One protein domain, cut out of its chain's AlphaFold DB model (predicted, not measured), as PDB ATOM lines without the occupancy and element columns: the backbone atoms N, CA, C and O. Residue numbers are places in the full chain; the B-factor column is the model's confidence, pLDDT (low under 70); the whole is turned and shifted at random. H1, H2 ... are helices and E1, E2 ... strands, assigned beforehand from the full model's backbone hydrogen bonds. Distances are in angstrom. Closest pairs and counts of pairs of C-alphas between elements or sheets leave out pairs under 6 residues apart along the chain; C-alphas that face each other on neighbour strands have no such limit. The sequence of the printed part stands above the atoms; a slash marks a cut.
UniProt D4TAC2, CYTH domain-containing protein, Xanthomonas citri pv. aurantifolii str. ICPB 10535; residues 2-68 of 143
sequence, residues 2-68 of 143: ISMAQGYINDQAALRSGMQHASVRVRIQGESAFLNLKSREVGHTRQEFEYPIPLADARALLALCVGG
ATOM      1  N   ILE A   2     137.206 113.891 148.600       96.75
ATOM      2  CA  ILE A   2     136.229 114.190 149.646       96.75
ATOM      3  C   ILE A   2     134.860 114.312 148.977       96.75
ATOM      4  O   ILE A   2     134.686 115.135 148.082       96.75
ATOM      5  N   SER A   3     133.899 113.483 149.387       97.44
ATOM      6  CA  SER A   3     132.515 113.617 148.921       97.44
ATOM      7  C   SER A   3     131.897 114.859 149.546       97.44
ATOM      8  O   SER A   3     132.012 115.052 150.758       97.44
ATOM      9  N   MET A   4     131.231 115.686 148.748       97.81
ATOM     10  CA  MET A   4     130.596 116.903 149.231       97.81
ATOM     11  C   MET A   4     129.184 117.030 148.684       97.81
ATOM     12  O   MET A   4     128.970 116.921 147.485       97.81
ATOM     13  N   ALA A   5     128.245 117.336 149.571       97.50
ATOM     14  CA  ALA A   5     126.880 117.682 149.206       97.50
ATOM     15  C   ALA A   5     126.487 118.974 149.918       97.50
ATOM     16  O   ALA A   5     126.775 119.137 151.103       97.50
ATOM     17  N   GLN A   6     125.837 119.906 149.235       97.12
ATOM     18  CA  GLN A   6     125.296 121.106 149.868       97.12
ATOM     19  C   GLN A   6     123.992 121.543 149.211       97.12
ATOM     20  O   GLN A   6     123.745 121.287 148.033       97.12
ATOM     21  N   GLY A   7     123.176 122.243 149.987       95.38
ATOM     22  CA  GLY A   7     121.920 122.816 149.535       95.38
ATOM     23  C   GLY A   7     121.523 124.008 150.394       95.38
ATOM     24  O   GLY A   7     122.080 124.242 151.472       95.38
ATOM     25  N   TYR A   8     120.557 124.773 149.900       93.81
ATOM     26  CA  TYR A   8     120.037 125.955 150.569       93.81
ATOM     27  C   TYR A   8     118.625 125.653 151.062       93.81
ATOM     28  O   TYR A   8     117.760 125.241 150.294       93.81
ATOM     29  N   ILE A   9     118.394 125.809 152.365       92.12
ATOM     30  CA  ILE A   9     117.082 125.547 152.982       92.12
ATOM     31  C   ILE A   9     116.050 126.557 152.478       92.12
ATOM     32  O   ILE A   9     114.859 126.268 152.410       92.12
ATOM     33  N   ASN A  10     116.505 127.753 152.122       86.88
ATOM     34  CA  ASN A  10     115.642 128.863 151.794       86.88
ATOM     35  C   ASN A  10     115.926 129.437 150.404       86.88
ATOM     36  O   ASN A  10     117.052 129.406 149.905       86.88
ATOM     37  N   ASP A  11     114.861 129.937 149.780       80.62
ATOM     38  CA  ASP A  11     114.847 130.287 148.367       80.62
ATOM     39  C   ASP A  11     115.646 131.565 148.077       80.62
ATOM     40  O   ASP A  11     115.559 132.581 148.773       80.62
ATOM     41  N   GLN A  12     116.407 131.535 146.986       77.06
ATOM     42  CA  GLN A  12     117.192 132.679 146.545       77.06
ATOM     43  C   GLN A  12     116.334 133.828 146.036       77.06
ATOM     44  O   GLN A  12     116.718 134.988 146.204       77.06
ATOM     45  N   ALA A  13     115.177 133.558 145.425       81.50
ATOM     46  CA  ALA A  13     114.284 134.642 145.030       81.50
ATOM     47  C   ALA A  13     113.674 135.331 146.266       81.50
ATOM     48  O   ALA A  13     113.595 136.564 146.304       81.50
ATOM     49  N   ALA A  14     113.353 134.578 147.320       82.12
ATOM     50  CA  ALA A  14     112.943 135.118 148.615       82.12
ATOM     51  C   ALA A  14     114.039 135.963 149.292       82.12
ATOM     52  O   ALA A  14     113.743 137.015 149.865       82.12
ATOM     53  N   LEU A  15     115.311 135.575 149.166       82.25
ATOM     54  CA  LEU A  15     116.424 136.417 149.608       82.25
ATOM     55  C   LEU A  15     116.530 137.698 148.785       82.25
ATOM     56  O   LEU A  15     116.564 138.782 149.357       82.25
ATOM     57  N   ARG A  16     116.532 137.613 147.451       82.06
ATOM     58  CA  ARG A  16     116.658 138.793 146.574       82.06
ATOM     59  C   ARG A  16     115.526 139.803 146.763       82.06
ATOM     60  O   ARG A  16     115.780 141.002 146.769       82.06
ATOM     61  N   SER A  17     114.301 139.321 146.955       86.06
ATOM     62  CA  SER A  17     113.125 140.163 147.225       86.06
ATOM     63  C   SER A  17     113.105 140.769 148.632       86.06
ATOM     64  O   SER A  17     112.291 141.645 148.905       86.06
ATOM     65  N   GLY A  18     113.986 140.324 149.535       83.56
ATOM     66  CA  GLY A  18     114.011 140.772 150.926       83.56
ATOM     67  C   GLY A  18     112.936 140.142 151.813       83.56
ATOM     68  O   GLY A  18     112.827 140.540 152.968       83.56
ATOM     69  N   MET A  19     112.189 139.145 151.318       87.44
ATOM     70  CA  MET A  19     111.261 138.347 152.134       87.44
ATOM     71  C   MET A  19     111.994 137.508 153.189       87.44
ATOM     72  O   MET A  19     111.403 137.099 154.187       87.44
ATOM     73  N   GLN A  20     113.283 137.243 152.974       88.56
ATOM     74  CA  GLN A  20     114.161 136.574 153.926       88.56
ATOM     75  C   GLN A  20     115.431 137.389 154.160       88.56
ATOM     76  O   GLN A  20     115.965 138.024 153.251       88.56
ATOM     77  N   HIS A  21     115.933 137.347 155.393       88.94
ATOM     78  CA  HIS A  21     117.057 138.176 155.840       88.94
ATOM     79  C   HIS A  21     118.392 137.427 155.943       88.94
ATOM     80  O   HIS A  21     119.407 138.056 156.239       88.94
ATOM     81  N   ALA A  22     118.420 136.115 155.694       90.38
ATOM     82  CA  ALA A  22     119.642 135.315 155.738       90.38
ATOM     83  C   ALA A  22     119.564 134.097 154.812       90.38
ATOM     84  O   ALA A  22     118.522 133.450 154.725       90.38
ATOM     85  N   SER A  23     120.669 133.763 154.144       90.50
ATOM     86  CA  SER A  23     120.816 132.483 153.448       90.50
ATOM     87  C   SER A  23     121.231 131.408 154.435       90.50
ATOM     88  O   SER A  23     122.207 131.608 155.159       90.50
ATOM     89  N   VAL A  24     120.538 130.277 154.419       93.75
ATOM     90  CA  VAL A  24     120.797 129.116 155.264       93.75
ATOM     91  C   VAL A  24     121.222 127.960 154.372       93.75
ATOM     92  O   VAL A  24     120.442 127.464 153.558       93.75
ATOM     93  N   ARG A  25     122.475 127.542 154.520       95.56
ATOM     94  CA  ARG A  25     123.088 126.464 153.749       95.56
ATOM     95  C   ARG A  25     123.424 125.299 154.665       95.56
ATOM     96  O   ARG A  25     124.126 125.482 155.653       95.56
ATOM     97  N   VAL A  26     122.999 124.103 154.286       97.62
ATOM     98  CA  VAL A  26     123.496 122.853 154.865       97.62
ATOM     99  C   VAL A  26     124.560 122.268 153.940       97.62
ATOM    100  O   VAL A  26     124.401 122.275 152.718       97.62
ATOM    101  N   ARG A  27     125.665 121.789 154.513       97.94
ATOM    102  CA  ARG A  27     126.774 121.160 153.787       97.94
ATOM    103  C   ARG A  27     127.226 119.896 154.510       97.94
ATOM    104  O   ARG A  27     127.425 119.918 155.718       97.94
ATOM    105  N   ILE A  28     127.454 118.834 153.751       98.38
ATOM    106  CA  ILE A  28     128.177 117.625 154.140       98.38
ATOM    107  C   ILE A  28     129.526 117.633 153.414       98.38
ATOM    108  O   ILE A  28     129.587 117.930 152.219       98.38
ATOM    109  N   GLN A  29     130.595 117.301 154.131       97.12
ATOM    110  CA  GLN A  29     131.953 117.154 153.617       97.12
ATOM    111  C   GLN A  29     132.597 115.921 154.259       97.12
ATOM    112  O   GLN A  29     133.002 115.949 155.421       97.12
ATOM    113  N   GLY A  30     132.686 114.831 153.496       96.44
ATOM    114  CA  GLY A  30     133.073 113.524 154.024       96.44
ATOM    115  C   GLY A  30     132.140 113.100 155.159       96.44
ATOM    116  O   GLY A  30     130.930 113.004 154.965       96.44
ATOM    117  N   GLU A  31     132.710 112.903 156.346       96.69
ATOM    118  CA  GLU A  31     131.987 112.503 157.561       96.69
ATOM    119  C   GLU A  31     131.549 113.690 158.441       96.69
ATOM    120  O   GLU A  31     130.916 113.499 159.479       96.69
ATOM    121  N   SER A  32     131.866 114.922 158.032       98.06
ATOM    122  CA  SER A  32     131.527 116.148 158.758       98.06
ATOM    123  C   SER A  32     130.366 116.880 158.094       98.06
ATOM    124  O   SER A  32     130.183 116.811 156.877       98.06
ATOM    125  N   ALA A  33     129.598 117.635 158.876       98.44
ATOM    126  CA  ALA A  33     128.526 118.464 158.349       98.44
ATOM    127  C   ALA A  33     128.388 119.793 159.089       98.44
ATOM    128  O   ALA A  33     128.695 119.899 160.277       98.44
ATOM    129  N   PHE A  34     127.913 120.802 158.362       98.44
ATOM    130  CA  PHE A  34     127.840 122.179 158.828       98.44
ATOM    131  C   PHE A  34     126.543 122.851 158.386       98.44
ATOM    132  O   PHE A  34     126.069 122.649 157.263       98.44
ATOM    133  N   LEU A  35     126.012 123.701 159.259       97.94
ATOM    134  CA  LEU A  35     124.975 124.673 158.945       97.94
ATOM    135  C   LEU A  35     125.612 126.062 158.902       97.94
ATOM    136  O   LEU A  35     126.211 126.508 159.879       97.94
ATOM    137  N   ASN A  36     125.479 126.743 157.770       96.38
ATOM    138  CA  ASN A  36     126.014 128.078 157.546       96.38
ATOM    139  C   ASN A  36     124.866 129.068 157.348       96.38
ATOM    140  O   ASN A  36     123.963 128.829 156.544       96.38
ATOM    141  N   LEU A  37     124.900 130.173 158.087       94.00
ATOM    142  CA  LEU A  37     123.935 131.256 157.983       94.00
ATOM    143  C   LEU A  37     124.686 132.528 157.627       94.00
ATOM    144  O   LEU A  37     125.638 132.895 158.309       94.00
ATOM    145  N   LYS A  38     124.238 133.220 156.582       91.06
ATOM    146  CA  LYS A  38     124.828 134.500 156.183       91.06
ATOM    147  C   LYS A  38     123.747 135.553 155.982       91.06
ATOM    148  O   LYS A  38     122.818 135.315 155.204       91.06
ATOM    149  N   SER A  39     123.861 136.707 156.643       89.50
ATOM    150  CA  SER A  39     122.873 137.790 156.528       89.50
ATOM    151  C   SER A  39     122.755 138.299 155.086       89.50
ATOM    152  O   SER A  39     123.652 138.118 154.264       89.50
ATOM    153  N   ARG A  40     121.620 138.911 154.741       81.75
ATOM    154  CA  ARG A  40     121.390 139.518 153.418       81.75
ATOM    155  C   ARG A  40     122.132 140.850 153.233       81.75
ATOM    156  O   ARG A  40     122.118 141.375 152.129       81.75
ATOM    157  N   GLU A  41     122.687 141.427 154.301       71.25
ATOM    158  CA  GLU A  41     123.125 142.829 154.340       71.25
ATOM    159  C   GLU A  41     123.935 143.256 153.107       71.25
ATOM    160  O   GLU A  41     124.822 142.548 152.633       71.25
ATOM    161  N   VAL A  42     123.588 144.437 152.590       54.38
ATOM    162  CA  VAL A  42     124.276 145.085 151.473       54.38
ATOM    163  C   VAL A  42     125.394 145.937 152.067       54.38
ATOM    164  O   VAL A  42     125.111 146.899 152.777       54.38
ATOM    165  N   GLY A  43     126.652 145.586 151.798       56.41
ATOM    166  CA  GLY A  43     127.824 146.323 152.280       56.41
ATOM    167  C   GLY A  43     128.970 145.415 152.729       56.41
ATOM    168  O   GLY A  43     128.909 144.198 152.589       56.41
ATOM    169  N   HIS A  44     130.030 146.021 153.269       52.66
ATOM    170  CA  HIS A  44     131.315 145.363 153.557       52.66
ATOM    171  C   HIS A  44     131.326 144.427 154.779       52.66
ATOM    172  O   HIS A  44     132.352 143.820 155.068       52.66
ATOM    173  N   THR A  45     130.212 144.282 155.496       63.53
ATOM    174  CA  THR A  45     130.127 143.432 156.690       63.53
ATOM    175  C   THR A  45     128.889 142.558 156.614       63.53
ATOM    176  O   THR A  45     127.810 142.941 157.048       63.53
ATOM    177  N   ARG A  46     129.045 141.363 156.044       84.38
ATOM    178  CA  ARG A  46     128.022 140.321 156.088       84.38
ATOM    179  C   ARG A  46     128.211 139.522 157.373       84.38
ATOM    180  O   ARG A  46     129.309 139.034 157.625       84.38
ATOM    181  N   GLN A  47     127.162 139.375 158.179       89.88
ATOM    182  CA  GLN A  47     127.223 138.489 159.342       89.88
ATOM    183  C   GLN A  47     127.254 137.049 158.843       89.88
ATOM    184  O   GLN A  47     126.425 136.674 158.007       89.88
ATOM    185  N   GLU A  48     128.187 136.258 159.356       93.56
ATOM    186  CA  GLU A  48     128.351 134.854 159.006       93.56
ATOM    187  C   GLU A  48     128.459 134.002 160.269       93.56
ATOM    188  O   GLU A  48     129.197 134.325 161.198       93.56
ATOM    189  N   PHE A  49     127.708 132.905 160.280       94.81
ATOM    190  CA  PHE A  49     127.702 131.915 161.342       94.81
ATOM    191  C   PHE A  49     127.906 130.537 160.726       94.81
ATOM    192  O   PHE A  49     127.253 130.195 159.737       94.81
ATOM    193  N   GLU A  50     128.777 129.730 161.322       97.38
ATOM    194  CA  GLU A  50     128.988 128.341 160.930       97.38
ATOM    195  C   GLU A  50     128.944 127.443 162.166       97.38
ATOM    196  O   GLU A  50     129.618 127.698 163.164       97.38
ATOM    197  N   TYR A  51     128.116 126.402 162.097       97.94
ATOM    198  CA  TYR A  51     127.909 125.457 163.186       97.94
ATOM    199  C   TYR A  51     128.144 124.036 162.689       97.94
ATOM    200  O   TYR A  51     127.533 123.655 161.685       97.94
ATOM    201  N   PRO A  52     128.964 123.223 163.377       98.38
ATOM    202  CA  PRO A  52     128.968 121.792 163.131       98.38
ATOM    203  C   PRO A  52     127.611 121.204 163.535       98.38
ATOM    204  O   PRO A  52     127.043 121.579 164.563       98.38
ATOM    205  N   ILE A  53     127.093 120.277 162.734       98.50
ATOM    206  CA  ILE A  53     125.837 119.566 163.002       98.50
ATOM    207  C   ILE A  53     126.027 118.055 162.816       98.50
ATOM    208  O   ILE A  53     126.921 117.642 162.071       98.50
ATOM    209  N   PRO A  54     125.204 117.202 163.453       98.44
ATOM    210  CA  PRO A  54     125.232 115.767 163.202       98.44
ATOM    211  C   PRO A  54     125.007 115.439 161.721       98.44
ATOM    212  O   PRO A  54     124.154 116.026 161.054       98.44
ATOM    213  N   LEU A  55     125.731 114.440 161.209       98.12
ATOM    214  CA  LEU A  55     125.619 114.023 159.808       98.12
ATOM    215  C   LEU A  55     124.199 113.560 159.444       98.12
ATOM    216  O   LEU A  55     123.728 113.811 158.335       98.12
ATOM    217  N   ALA A  56     123.504 112.898 160.375       98.06
ATOM    218  CA  ALA A  56     122.118 112.476 160.186       98.06
ATOM    219  C   ALA A  56     121.179 113.679 159.983       98.06
ATOM    220  O   ALA A  56     120.388 113.682 159.038       98.06
ATOM    221  N   ASP A  57     121.335 114.723 160.799       98.31
ATOM    222  CA  ASP A  57     120.555 115.958 160.698       98.31
ATOM    223  C   ASP A  57     120.841 116.660 159.372       98.31
ATOM    224  O   ASP A  57     119.919 117.071 158.677       98.31
ATOM    225  N   ALA A  58     122.108 116.725 158.958       98.00
ATOM    226  CA  ALA A  58     122.484 117.320 157.681       98.00
ATOM    227  C   ALA A  58     121.831 116.617 156.483       98.00
ATOM    228  O   ALA A  58     121.351 117.281 155.565       98.00
ATOM    229  N   ARG A  59     121.760 115.276 156.497       96.69
ATOM    230  CA  ARG A  59     121.068 114.500 155.453       96.69
ATOM    231  C   ARG A  59     119.569 114.790 155.433       96.69
ATOM    232  O   ARG A  59     119.006 114.952 154.354       96.69
ATOM    233  N   ALA A  60     118.937 114.886 156.602       97.00
ATOM    234  CA  ALA A  60     117.527 115.252 156.704       97.00
ATOM    235  C   ALA A  60     117.276 116.688 156.208       97.00
ATOM    236  O   ALA A  60     116.341 116.917 155.448       97.00
ATOM    237  N   LEU A  61     118.140 117.640 156.570       96.88
ATOM    238  CA  LEU A  61     118.051 119.037 156.140       96.88
ATOM    239  C   LEU A  61     118.264 119.202 154.631       96.88
ATOM    240  O   LEU A  61     117.567 120.005 154.018       96.88
ATOM    241  N   LEU A  62     119.171 118.432 154.013       95.88
ATOM    242  CA  LEU A  62     119.366 118.449 152.556       95.88
ATOM    243  C   LEU A  62     118.089 118.064 151.798       95.88
ATOM    244  O   LEU A  62     117.814 118.630 150.746       95.88
ATOM    245  N   ALA A  63     117.280 117.151 152.345       93.50
ATOM    246  CA  ALA A  63     115.995 116.773 151.754       93.50
ATOM    247  C   ALA A  63     114.927 117.883 151.843       93.50
ATOM    248  O   ALA A  63     113.914 117.809 151.153       93.50
ATOM    249  N   LEU A  64     115.146 118.903 152.683       93.25
ATOM    250  CA  LEU A  64     114.281 120.080 152.815       93.25
ATOM    251  C   LEU A  64     114.759 121.264 151.967       93.25
ATOM    252  O   LEU A  64     114.088 122.296 151.937       93.25
ATOM    253  N   CYS A  65     115.928 121.158 151.329       93.00
ATOM    254  CA  CYS A  65     116.465 122.238 150.520       93.00
ATOM    255  C   CYS A  65     115.555 122.559 149.337       93.00
ATOM    256  O   CYS A  65     114.962 121.682 148.709       93.00
ATOM    257  N   VAL A  66     115.485 123.849 149.028       79.44
ATOM    258  CA  VAL A  66     114.744 124.372 147.886       79.44
ATOM    259  C   VAL A  66     115.732 124.698 146.766       79.44
ATOM    260  O   VAL A  66     116.783 125.292 147.004       79.44
ATOM    261  N   GLY A  67     115.406 124.290 145.539       80.12
ATOM    262  CA  GLY A  67     116.310 124.384 144.388       80.12
ATOM    263  C   GLY A  67     117.139 123.116 144.163       80.12
ATOM    264  O   GLY A  67     116.792 122.037 144.644       80.12
ATOM    265  N   GLY A  68     118.209 123.234 143.377       85.88
ATOM    266  CA  GLY A  68     119.118 122.135 143.069       85.88
ATOM    267  C   GLY A  68     120.121 121.871 144.192       85.88
ATOM    268  O   GLY A  68     120.592 122.787 144.867       85.88
TER     269      GLY A  68
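Overview. This is residues 2 to 68 of the 143 residues of the protein "CYTH domain-containing protein" of Xanthomonas citri pv. aurantifolii str. ICPB 10535 (UniProt D4TAC2). A twisted sheet of four strands, E1, E2, E3, E4 in order, all antiparallel, has helix H2 packed slantwise over one face near one end of the strands, while short H1 grazes the opposite end. The printed part has 67 residues, ordered E1, H1, E2, E3, E4, H2, class mixed. It is compact, radius of gyration of the C-alphas 12.4 A, spanning 34 by 23 by 18 A.

Along the chain. E2 is residues 22 to 29, 22.0 A; E3, 32 to 39, 23.4 A; E4, 48 to 52. E1, 2 to 8, 20.0 A, begins at C-alpha 2 (136.229, 114.190, 149.646). H1 is 12 to 16; H2, 55 to 62, ends at C-alpha 62 (119.366, 118.449, 152.556).

Arrangement. E2, E3, E4 form a meander, successive antiparallel neighbours in two hairpins; N 25 and O 36 are 2.8 A apart, N 35 and O 51 2.9 A. For E1 and E2, N 5 and O 28 are 3.0 A apart. H2 is on the sheet, height 8.1 A; the closest C-alphas of E2 and H2, Val 26 and Ala 58, are 6.3 A apart. H1 only grazes the sheet. In H1 and H2 every O i to N i+4 pair is within hydrogen-bond range.

Size, cuts and confidence. The farthest C-alphas, Gly 43 and Ala 56, are 35.2 A apart. The printed part has no cut and no long link; residues 42 to 45 have pLDDT under 70.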